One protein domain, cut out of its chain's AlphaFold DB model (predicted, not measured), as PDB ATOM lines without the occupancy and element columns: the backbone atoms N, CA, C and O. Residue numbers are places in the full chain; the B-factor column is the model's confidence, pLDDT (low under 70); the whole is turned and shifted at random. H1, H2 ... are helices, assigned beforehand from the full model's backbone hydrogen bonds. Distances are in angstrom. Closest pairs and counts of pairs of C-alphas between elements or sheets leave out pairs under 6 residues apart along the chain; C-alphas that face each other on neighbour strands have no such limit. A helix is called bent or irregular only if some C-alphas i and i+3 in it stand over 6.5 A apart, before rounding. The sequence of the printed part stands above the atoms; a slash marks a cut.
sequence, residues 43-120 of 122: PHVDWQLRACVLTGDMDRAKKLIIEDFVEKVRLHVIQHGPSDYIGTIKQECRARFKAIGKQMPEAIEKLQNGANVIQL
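What this domain is: This is residues 43 to 120 of the 122 residues of an uncharacterized protein of Alistipes putredinis (UniProt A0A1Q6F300). One long helix, H2, is the spine of this domain, and H1 and H3 each fold back along it, making two helical hairpins that share H2. After H3 the printed part runs back in the direction of H2 as a mostly irregular stretch, with the very short helices H4 near H3 and H5 packed on H2 near its last residues. The printed part has 78 residues with five named helices, in the order H1, H2, H3, H4, H5, and no named strand; the class is all helix. The whole is compact, with a radius of gyration of the C-alphas of 12.7 A, and its outline is only just elongated, with spans of 38 by 25 by 19 A.

How they stand to each other: H1, residues 43 to 55, and H2, residues 58 to 80, form a helical hairpin over a tight link of 2 residues. They touch, with residues 58 to 68 alone on the side of H2; the closest C-alphas are those of Leu 49 and Ala 61, 5.5 A apart. Their lines stand at a shallow tilt of 17 degrees, and they run opposite ways. H2 is the hub, touching three helices. It forms a second helical hairpin with H3, residues 87 to 99, at a shallow tilt of 13 degrees, opposite ways. The closest C-alphas of H2 and H3, which touch, are those of Phe 69 and Cys 93, 6.4 A apart. H1 and H3 are apart. H4, residues 106 to 109, touches no helix but is close to H3, not clearly touching it; their closest C-alphas are those of Lys 90 and Ile 108, 7.6 A apart. H5, residues 114 to 118, touches residues 73 to 77 of H2 alone, and the closest C-alphas are those of Val 77 and Gly 114, 5.8 A apart. H4 and H5 are apart. In H1, H2, H3 and H5 every O i to N i+4 pair is within hydrogen-bond range; H4 is too short for such a pair.

Where its parts are: H1 begins at C-alpha 43, (-16.907, 33.218, 56.314), and measures 18.4 A from first to last C-alpha. H2, the longest helix with 23 residues, measures 32.5 A and ends at C-alpha 80, (-32.023, 25.731, 40.697). H3 measures 18.4 A. H4 has 4 residues and H5 has 5; H5 ends at C-alpha 118, (-29.664, 12.961, 47.714).

The domain as a whole: The two C-alphas farthest apart are those of Thr 55 and Ser 83, 38.2 A. The printed part has no cut and no long link. Its mean pLDDT is 79.5; residues 43 to 45, 114 and 118 to 119 of this model are under 70.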
ATOM      1  N   PRO A  43     -18.286  32.902  55.950       56.03
ATOM      2  CA  PRO A  43     -16.907  33.218  56.314       56.03
ATOM      3  C   PRO A  43     -16.369  32.240  57.366       56.03
ATOM      4  O   PRO A  43     -15.160  32.150  57.570       56.03
ATOM      5  N   HIS A  44     -17.252  31.489  58.035       60.81
ATOM      6  CA  HIS A  44     -16.861  30.624  59.136       60.81
ATOM      7  C   HIS A  44     -16.089  29.381  58.669       60.81
ATOM      8  O   HIS A  44     -15.120  28.989  59.323       60.81
ATOM      9  N   VAL A  45     -16.474  28.783  57.538       67.56
ATOM     10  CA  VAL A  45     -15.788  27.598  56.995       67.56
ATOM     11  C   VAL A  45     -14.422  27.990  56.429       67.56
ATOM     12  O   VAL A  45     -13.430  27.319  56.706       67.56
ATOM     13  N   ASP A  46     -14.326  29.112  55.710       73.00
ATOM     14  CA  ASP A  46     -13.062  29.528  55.086       73.00
ATOM     15  C   ASP A  46     -11.986  29.861  56.136       73.00
ATOM     16  O   ASP A  46     -10.823  29.475  55.999       73.00
ATOM     17  N   TRP A  47     -12.371  30.502  57.248       75.44
ATOM     18  CA  TRP A  47     -11.440  30.800  58.340       75.44
ATOM     19  C   TRP A  47     -11.047  29.557  59.150       75.44
ATOM     20  O   TRP A  47      -9.883  29.403  59.529       75.44
ATOM     21  N   GLN A  48     -11.981  28.627  59.370       78.62
ATOM     22  CA  GLN A  48     -11.686  27.342  60.012       78.62
ATOM     23  C   GLN A  48     -10.761  26.469  59.157       78.62
ATOM     24  O   GLN A  48      -9.867  25.818  59.702       78.62
ATOM     25  N   LEU A  49     -10.929  26.480  57.831       80.81
ATOM     26  CA  LEU A  49     -10.057  25.753  56.913       80.81
ATOM     27  C   LEU A  49      -8.628  26.288  56.997       80.81
ATOM     28  O   LEU A  49      -7.687  25.511  57.156       80.81
ATOM     29  N   ARG A  50      -8.468  27.616  56.973       80.62
ATOM     30  CA  ARG A  50      -7.164  28.275  57.148       80.62
ATOM     31  C   ARG A  50      -6.532  27.927  58.493       80.62
ATOM     32  O   ARG A  50      -5.351  27.598  58.532       80.62
ATOM     33  N   ALA A  51      -7.309  27.935  59.576       81.06
ATOM     34  CA  ALA A  51      -6.824  27.541  60.896       81.06
ATOM     35  C   ALA A  51      -6.343  26.079  60.925       81.06
ATOM     36  O   ALA A  51      -5.273  25.804  61.460       81.06
ATOM     37  N   CYS A  52      -7.077  25.148  60.306       82.31
ATOM     38  CA  CYS A  52      -6.665  23.743  60.211       82.31
ATOM     39  C   CYS A  52      -5.372  23.578  59.400       82.31
ATOM     40  O   CYS A  52      -4.478  22.858  59.835       82.31
ATOM     41  N   VAL A  53      -5.233  24.295  58.278       82.25
ATOM     42  CA  VAL A  53      -4.003  24.292  57.465       82.25
ATOM     43  C   VAL A  53      -2.808  24.817  58.263       82.25
ATOM     44  O   VAL A  53      -1.744  24.208  58.234       82.25
ATOM     45  N   LEU A  54      -2.987  25.904  59.021       81.62
ATOM     46  CA  LEU A  54      -1.934  26.468  59.875       81.62
ATOM     47  C   LEU A  54      -1.572  25.563  61.058       81.62
ATOM     48  O   LEU A  54      -0.422  25.538  61.483       81.62
ATOM     49  N   THR A  55      -2.544  24.816  61.578       82.88
ATOM     50  CA  THR A  55      -2.349  23.880  62.697       82.88
ATOM     51  C   THR A  55      -1.800  22.525  62.219       82.88
ATOM     52  O   THR A  55      -1.388  21.703  63.032       82.88
ATOM     53  N   GLY A  56      -1.774  22.277  60.902       80.25
ATOM     54  CA  GLY A  56      -1.363  21.003  60.302       80.25
ATOM     55  C   GLY A  56      -2.408  19.883  60.413       80.25
ATOM     56  O   GLY A  56      -2.114  18.736  60.082       80.25
ATOM     57  N   ASP A  57      -3.631  20.198  60.846       84.38
ATOM     58  CA  ASP A  57      -4.725  19.235  60.993       84.38
ATOM     59  C   ASP A  57      -5.440  19.025  59.647       84.38
ATOM     60  O   ASP A  57      -6.483  19.609  59.329       84.38
ATOM     61  N   MET A  58      -4.817  18.197  58.811       81.88
ATOM     62  CA  MET A  58      -5.264  17.953  57.440       81.88
ATOM     63  C   MET A  58      -6.517  17.077  57.366       81.88
ATOM     64  O   MET A  58      -7.243  17.144  56.374       81.88
ATOM     65  N   ASP A  59      -6.789  16.251  58.376       83.81
ATOM     66  CA  ASP A  59      -7.986  15.407  58.389       83.81
ATOM     67  C   ASP A  59      -9.229  16.222  58.727       83.81
ATOM     68  O   ASP A  59     -10.259  16.088  58.056       83.81
ATOM     69  N   ARG A  60      -9.108  17.168  59.662       83.00
ATOM     70  CA  ARG A  60     -10.167  18.140  59.922       83.00
ATOM     71  C   ARG A  60     -10.409  19.061  58.729       83.00
ATOM     72  O   ARG A  60     -11.564  19.306  58.386       83.00
ATOM     73  N   ALA A  61      -9.349  19.493  58.043       84.38
ATOM     74  CA  ALA A  61      -9.459  20.291  56.820       84.38
ATOM     75  C   ALA A  61     -10.260  19.569  55.718       84.38
ATOM     76  O   ALA A  61     -11.148  20.166  55.114       84.38
ATOM     77  N   LYS A  62     -10.003  18.271  55.484       84.69
ATOM     78  CA  LYS A  62     -10.777  17.473  54.513       84.69
ATOM     79  C   LYS A  62     -12.254  17.411  54.882       84.69
ATOM     80  O   LYS A  62     -13.097  17.636  54.019       84.69
ATOM     81  N   LYS A  63     -12.558  17.095  56.147       85.38
ATOM     82  CA  LYS A  63     -13.938  16.999  56.636       85.38
ATOM     83  C   LYS A  63     -14.685  18.308  56.387       85.38
ATOM     84  O   LYS A  63     -15.779  18.290  55.837       85.38
ATOM     85  N   LEU A  64     -14.037  19.428  56.690       84.88
ATOM     86  CA  LEU A  64     -14.609  20.756  56.522       84.88
ATOM     87  C   LEU A  64     -14.858  21.126  55.048       84.88
ATOM     88  O   LEU A  64     -15.894  21.701  54.728       84.88
ATOM     89  N   ILE A  65     -13.950  20.764  54.131       84.50
ATOM     90  CA  ILE A  65     -14.161  20.967  52.684       84.50
ATOM     91  C   ILE A  65     -15.361  20.149  52.185       84.50
ATOM     92  O   ILE A  65     -16.127  20.635  51.354       84.50
ATOM     93  N   ILE A  66     -15.532  18.918  52.674       84.50
ATOM     94  CA  ILE A  66     -16.666  18.060  52.299       84.50
ATOM     95  C   ILE A  66     -17.980  18.641  52.830       84.50
ATOM     96  O   ILE A  66     -18.954  18.702  52.085       84.50
ATOM     97  N   GLU A  67     -18.008  19.097  54.083       84.06
ATOM     98  CA  GLU A  67     -19.183  19.745  54.678       84.06
ATOM     99  C   GLU A  67     -19.584  21.011  53.901       84.06
ATOM    100  O   GLU A  67     -20.750  21.159  53.539       84.06
ATOM    101  N   ASP A  68     -18.619  21.871  53.550       84.75
ATOM    102  CA  ASP A  68     -18.858  23.057  52.710       84.75
ATOM    103  C   ASP A  68     -19.396  22.691  51.322       84.75
ATOM    104  O   ASP A  68     -20.320  23.328  50.818       84.75
ATOM    105  N   PHE A  69     -18.842  21.643  50.707       84.88
ATOM    106  CA  PHE A  69     -19.298  21.157  49.410       84.88
ATOM    107  C   PHE A  69     -20.755  20.687  49.465       84.88
ATOM    108  O   PHE A  69     -21.552  21.085  48.614       84.88
ATOM    109  N   VAL A  70     -21.120  19.873  50.460       83.25
ATOM    110  CA  VAL A  70     -22.495  19.372  50.613       83.25
ATOM    111  C   VAL A  70     -23.467  20.523  50.855       83.25
ATOM    112  O   VAL A  70     -24.527  20.548  50.230       83.25
ATOM    113  N   GLU A  71     -23.105  21.507  51.682       83.38
ATOM    114  CA  GLU A  71     -23.974  22.661  51.937       83.38
ATOM    115  C   GLU A  71     -24.170  23.518  50.680       83.38
ATOM    116  O   GLU A  71     -25.296  23.892  50.351       83.38
ATOM    117  N   LYS A  72     -23.110  23.755  49.899       81.94
ATOM    118  CA  LYS A  72     -23.227  24.453  48.608       81.94
ATOM    119  C   LYS A  72     -24.089  23.695  47.608       81.94
ATOM    120  O   LYS A  72     -24.898  24.316  46.920       81.94
ATOM    121  N   VAL A  73     -23.953  22.368  47.533       83.06
ATOM    122  CA  VAL A  73     -24.832  21.542  46.694       83.06
ATOM    123  C   VAL A  73     -26.278  21.649  47.179       83.06
ATOM    124  O   VAL A  73     -27.163  21.867  46.359       83.06
ATOM    125  N   ARG A  74     -26.531  21.582  48.491       80.88
ATOM    126  CA  ARG A  74     -27.874  21.734  49.074       80.88
ATOM    127  C   ARG A  74     -28.503  23.077  48.698       80.88
ATOM    128  O   ARG A  74     -29.645  23.107  48.247       80.88
ATOM    129  N   LEU A  75     -27.763  24.176  48.839       80.25
ATOM    130  CA  LEU A  75     -28.231  25.512  48.459       80.25
ATOM    131  C   LEU A  75     -28.509  25.616  46.955       80.25
ATOM    132  O   LEU A  75     -29.537  26.163  46.557       80.25
ATOM    133  N   HIS A  76     -27.641  25.045  46.120       78.88
ATOM    134  CA  HIS A  76     -27.831  25.029  44.672       78.88
ATOM    135  C   HIS A  76     -29.078  24.233  44.263       78.88
ATOM    136  O   HIS A  76     -29.860  24.722  43.450       78.88
ATOM    137  N   VAL A  77     -29.329  23.081  44.896       80.12
ATOM    138  CA  VAL A  77     -30.554  22.282  44.712       80.12
ATOM    139  C   VAL A  77     -31.806  23.077  45.075       80.12
ATOM    140  O   VAL A  77     -32.797  23.011  44.354       80.12
ATOM    141  N   ILE A  78     -31.777  23.833  46.176       77.62
ATOM    142  CA  ILE A  78     -32.915  24.661  46.609       77.62
ATOM    143  C   ILE A  78     -33.199  25.783  45.598       77.62
ATOM    144  O   ILE A  78     -34.358  26.115  45.367       77.62
ATOM    145  N   GLN A  79     -32.157  26.370  45.006       76.62
ATOM    146  CA  GLN A  79     -32.287  27.520  44.107       76.62
ATOM    147  C   GLN A  79     -32.606  27.143  42.652       76.62
ATOM    148  O   GLN A  79     -33.405  27.827  42.019       76.62
ATOM    149  N   HIS A  80     -31.987  26.085  42.125       76.38
ATOM    150  CA  HIS A  80     -32.023  25.731  40.697       76.38
ATOM    151  C   HIS A  80     -32.667  24.360  40.429       76.38
ATOM    152  O   HIS A  80     -32.970  24.021  39.287       76.38
ATOM    153  N   GLY A  81     -32.933  23.583  41.482       76.31
ATOM    154  CA  GLY A  81     -33.490  22.236  41.400       76.31
ATOM    155  C   GLY A  81     -32.424  21.129  41.441       76.31
ATOM    156  O   GLY A  81     -31.239  21.364  41.208       76.31
ATOM    157  N   PRO A  82     -32.825  19.881  41.746       76.69
ATOM    158  CA  PRO A  82     -31.897  18.774  41.996       76.69
ATOM    159  C   PRO A  82     -31.174  18.251  40.749       76.69
ATOM    160  O   PRO A  82     -30.113  17.638  40.868       76.69
ATOM    161  N   SER A  83     -31.735  18.488  39.566       72.94
ATOM    162  CA  SER A  83     -31.184  18.017  38.294       72.94
ATOM    163  C   SER A  83     -30.139  18.961  37.696       72.94
ATOM    164  O   SER A  83     -29.509  18.584  36.708       72.94
ATOM    165  N   ASP A  84     -29.957  20.155  38.273       80.50
ATOM    166  CA  ASP A  84     -29.017  21.143  37.747       80.50
ATOM    167  C   ASP A  84     -27.553  20.721  37.965       80.50
ATOM    168  O   ASP A  84     -27.203  19.985  38.898       80.50
ATOM    169  N   TYR A  85     -26.695  21.140  37.038       77.31
ATOM    170  CA  TYR A  85     -25.314  20.686  36.955       77.31
ATOM    171  C   TYR A  85     -24.425  21.381  37.994       77.31
ATOM    172  O   TYR A  85     -24.150  22.575  37.914       77.31
ATOM    173  N   ILE A  86     -23.847  20.605  38.916       82.75
ATOM    174  CA  ILE A  86     -23.018  21.130  40.020       82.75
ATOM    175  C   ILE A  86     -21.534  21.315  39.652       82.75
ATOM    176  O   ILE A  86     -20.667  21.365  40.529       82.75
ATOM    177  N   GLY A  87     -21.194  21.381  38.361       82.06
ATOM    178  CA  GLY A  87     -19.797  21.377  37.907       82.06
ATOM    179  C   GLY A  87     -18.949  22.509  38.477       82.06
ATOM    180  O   GLY A  87     -17.800  22.276  38.852       82.06
ATOM    181  N   THR A  88     -19.518  23.705  38.613       81.50
ATOM    182  CA  THR A  88     -18.843  24.876  39.193       81.50
ATOM    183  C   THR A  88     -18.464  24.627  40.656       81.50
ATOM    184  O   THR A  88     -17.329  24.877  41.060       81.50
ATOM    185  N   ILE A  89     -19.375  24.028  41.430       82.75
ATOM    186  CA  ILE A  89     -19.168  23.675  42.845       82.75
ATOM    187  C   ILE A  89     -18.093  22.584  42.967       82.75
ATOM    188  O   ILE A  89     -17.206  22.647  43.819       82.75
ATOM    189  N   LYS A  90     -18.121  21.596  42.065       85.19
ATOM    190  CA  LYS A  90     -17.122  20.522  42.001       85.19
ATOM    191  C   LYS A  90     -15.726  21.048  41.648       85.19
ATOM    192  O   LYS A  90     -14.740  20.600  42.233       85.19
ATOM    193  N   GLN A  91     -15.621  21.999  40.721       84.50
ATOM    194  CA  GLN A  91     -14.350  22.648  40.388       84.50
ATOM    195  C   GLN A  91     -13.783  23.431  41.577       84.50
ATOM    196  O   GLN A  91     -12.590  23.311  41.864       84.50
ATOM    197  N   GLU A  92     -14.625  24.171  42.302       84.00
ATOM    198  CA  GLU A  92     -14.200  24.902  43.500       84.00
ATOM    199  C   GLU A  92     -13.701  23.944  44.597       84.00
ATOM    200  O   GLU A  92     -12.627  24.144  45.168       84.00
ATOM    201  N   CYS A  93     -14.423  22.845  44.834       85.06
ATOM    202  CA  CYS A  93     -14.016  21.794  45.767       85.06
ATOM    203  C   CYS A  93     -12.651  21.197  45.387       85.06
ATOM    204  O   CYS A  93     -11.746  21.100  46.221       85.06
ATOM    205  N   ARG A  94     -12.444  20.894  44.098       85.06
ATOM    206  CA  ARG A  94     -11.163  20.393  43.579       85.06
ATOM    207  C   ARG A  94     -10.018  21.380  43.815       85.06
ATOM    208  O   ARG A  94      -8.917  20.956  44.167       85.06
ATOM    209  N   ALA A  95     -10.262  22.679  43.647       85.38
ATOM    210  CA  ALA A  95      -9.270  23.713  43.924       85.38
ATOM    211  C   ALA A  95      -8.885  23.747  45.414       85.38
ATOM    212  O   ALA A  95      -7.696  23.799  45.732       85.38
ATOM    213  N   ARG A  96      -9.864  23.624  46.323       82.50
ATOM    214  CA  ARG A  96      -9.625  23.564  47.777       82.50
ATOM    215  C   ARG A  96      -8.834  22.320  48.189       82.50
ATOM    216  O   ARG A  96      -7.872  22.440  48.941       82.50
ATOM    217  N   PHE A  97      -9.161  21.146  47.639       85.12
ATOM    218  CA  PHE A  97      -8.385  19.917  47.861       85.12
ATOM    219  C   PHE A  97      -6.938  20.044  47.359       85.12
ATOM    220  O   PHE A  97      -5.997  19.669  48.062       85.12
ATOM    221  N   LYS A  98      -6.742  20.649  46.181       86.00
ATOM    222  CA  LYS A  98      -5.405  20.919  45.635       86.00
ATOM    223  C   LYS A  98      -4.608  21.887  46.517       86.00
ATOM    224  O   LYS A  98      -3.415  21.667  46.706       86.00
ATOM    225  N   ALA A  99      -5.250  22.914  47.078       81.69
ATOM    226  CA  ALA A  99      -4.608  23.884  47.969       81.69
ATOM    227  C   ALA A  99      -4.084  23.247  49.268       81.69
ATOM    228  O   ALA A  99      -3.039  23.652  49.766       81.69
ATOM    229  N   ILE A 100      -4.757  22.209  49.774       80.62
ATOM    230  CA  ILE A 100      -4.290  21.424  50.930       80.62
ATOM    231  C   ILE A 100      -3.377  20.245  50.534       80.62
ATOM    232  O   ILE A 100      -3.071  19.391  51.363       80.62
ATOM    233  N   GLY A 101      -2.962  20.142  49.267       78.50
ATOM    234  CA  GLY A 101      -2.076  19.071  48.796       78.50
ATOM    235  C   GLY A 101      -2.685  17.664  48.856       78.50
ATOM    236  O   GLY A 101      -1.952  16.679  48.960       78.50
ATOM    237  N   LYS A 102      -4.018  17.536  48.820       81.25
ATOM    238  CA  LYS A 102      -4.730  16.246  48.820       81.25
ATOM    239  C   LYS A 102      -5.497  16.048  47.512       81.25
ATOM    240  O   LYS A 102      -5.881  17.004  46.844       81.25
ATOM    241  N   GLN A 103      -5.724  14.788  47.141       78.69
ATOM    242  CA  GLN A 103      -6.616  14.459  46.029       78.69
ATOM    243  C   GLN A 103      -8.073  14.478  46.488       78.69
ATOM    244  O   GLN A 103      -8.380  14.160  47.640       78.69
ATOM    245  N   MET A 104      -8.954  14.878  45.575       80.69
ATOM    246  CA  MET A 104     -10.390  14.889  45.813       80.69
ATOM    247  C   MET A 104     -10.915  13.444  45.841       80.69
ATOM    248  O   MET A 104     -10.483  12.636  45.019       80.69
ATOM    249  N   PRO A 105     -11.834  13.097  46.755       81.62
ATOM    250  CA  PRO A 105     -12.431  11.766  46.787       81.62
ATOM    251  C   PRO A 105     -13.165  11.421  45.481       81.62
ATOM    252  O   PRO A 105     -13.978  12.214  45.000       81.62
ATOM    253  N   GLU A 106     -12.972  10.203  44.962       78.25
ATOM    254  CA  GLU A 106     -13.647   9.727  43.740       78.25
ATOM    255  C   GLU A 106     -15.179   9.772  43.836       78.25
ATOM    256  O   GLU A 106     -15.866   9.992  42.839       78.25
ATOM    257  N   ALA A 107     -15.730   9.577  45.039       77.56
ATOM    258  CA  ALA A 107     -17.168   9.664  45.278       77.56
ATOM    259  C   ALA A 107     -17.723  11.038  44.871       77.56
ATOM    260  O   ALA A 107     -18.778  11.104  44.251       77.56
ATOM    261  N   ILE A 108     -16.975  12.118  45.137       78.69
ATOM    262  CA  ILE A 108     -17.342  13.482  44.731       78.69
ATOM    263  C   ILE A 108     -17.134  13.668  43.225       78.69
ATOM    264  O   ILE A 108     -17.903  14.366  42.566       78.69
ATOM    265  N   GLU A 109     -16.128  13.013  42.639       77.19
ATOM    266  CA  GLU A 109     -15.906  13.067  41.193       77.19
ATOM    267  C   GLU A 109     -17.031  12.422  40.380       77.19
ATOM    268  O   GLU A 109     -17.327  12.899  39.282       77.19
ATOM    269  N   LYS A 110     -17.701  11.400  40.914       79.00
ATOM    270  CA  LYS A 110     -18.825  10.723  40.249       79.00
ATOM    271  C   LYS A 110     -20.145  11.504  40.328       79.00
ATOM    272  O   LYS A 110     -21.086  11.182  39.604       79.00
ATOM    273  N   LEU A 111     -20.226  12.549  41.155       80.25
ATOM    274  CA  LEU A 111     -21.413  13.401  41.251       80.25
ATOM    275  C   LEU A 111     -21.535  14.313  40.022       80.25
ATOM    276  O   LEU A 111     -20.586  15.015  39.659       80.25
ATOM    277  N   GLN A 112     -22.713  14.308  39.393       73.81
ATOM    278  CA  GLN A 112     -23.036  15.172  38.252       73.81
ATOM    279  C   GLN A 112     -24.004  16.301  38.624       73.81
ATOM    280  O   GLN A 112     -23.882  17.408  38.106       73.81
ATOM    281  N   ASN A 113     -24.931  16.039  39.542       78.25
ATOM    282  CA  ASN A 113     -25.961  16.971  39.990       78.25
ATOM    283  C   ASN A 113     -26.311  16.712  41.466       78.25
ATOM    284  O   ASN A 113     -25.803  15.773  42.089       78.25
ATOM    285  N   GLY A 114     -27.164  17.562  42.040       69.94
ATOM    286  CA  GLY A 114     -27.588  17.430  43.434       69.94
ATOM    287  C   GLY A 114     -28.465  16.201  43.708       69.94
ATOM    288  O   GLY A 114     -28.442  15.676  44.818       69.94
ATOM    289  N   ALA A 115     -29.165  15.677  42.695       71.25
ATOM    290  CA  ALA A 115     -29.920  14.427  42.786       71.25
ATOM    291  C   ALA A 115     -29.018  13.239  43.162       71.25
ATOM    292  O   ALA A 115     -29.375  12.460  44.044       71.25
ATOM    293  N   ASN A 116     -27.815  13.158  42.581       75.62
ATOM    294  CA  ASN A 116     -26.841  12.117  42.922       75.62
ATOM    295  C   ASN A 116     -26.407  12.180  44.396       75.62
ATOM    296  O   ASN A 116     -26.042  11.156  44.962       75.62
ATOM    297  N   VAL A 117     -26.431  13.367  45.017       70.88
ATOM    298  CA  VAL A 117     -26.092  13.534  46.440       70.88
ATOM    299  C   VAL A 117     -27.231  13.067  47.335       70.88
ATOM    300  O   VAL A 117     -26.988  12.386  48.324       70.88
ATOM    301  N   ILE A 118     -28.472  13.388  46.971       69.00
ATOM    302  CA  ILE A 118     -29.664  12.961  47.714       69.00
ATOM    303  C   ILE A 118     -29.795  11.430  47.688       69.00
ATOM    304  O   ILE A 118     -30.176  10.837  48.685       69.00
ATOM    305  N   GLN A 119     -29.412  10.785  46.584       68.06
ATOM    306  CA  GLN A 119     -29.471   9.328  46.417       68.06
ATOM    307  C   GLN A 119     -28.322   8.553  47.095       68.06
ATOM    308  O   GLN A 119     -28.320   7.323  47.050       68.06
ATOM    309  N   LEU A 120     -27.340   9.225  47.717       71.69
ATOM    310  CA  LEU A 120     -26.252   8.553  48.450       71.69
ATOM    311  C   LEU A 120     -26.740   7.839  49.718       71.69
ATOM    312  O   LEU A 120     -26.078   6.910  50.179       71.69
TER     313      LEU A 120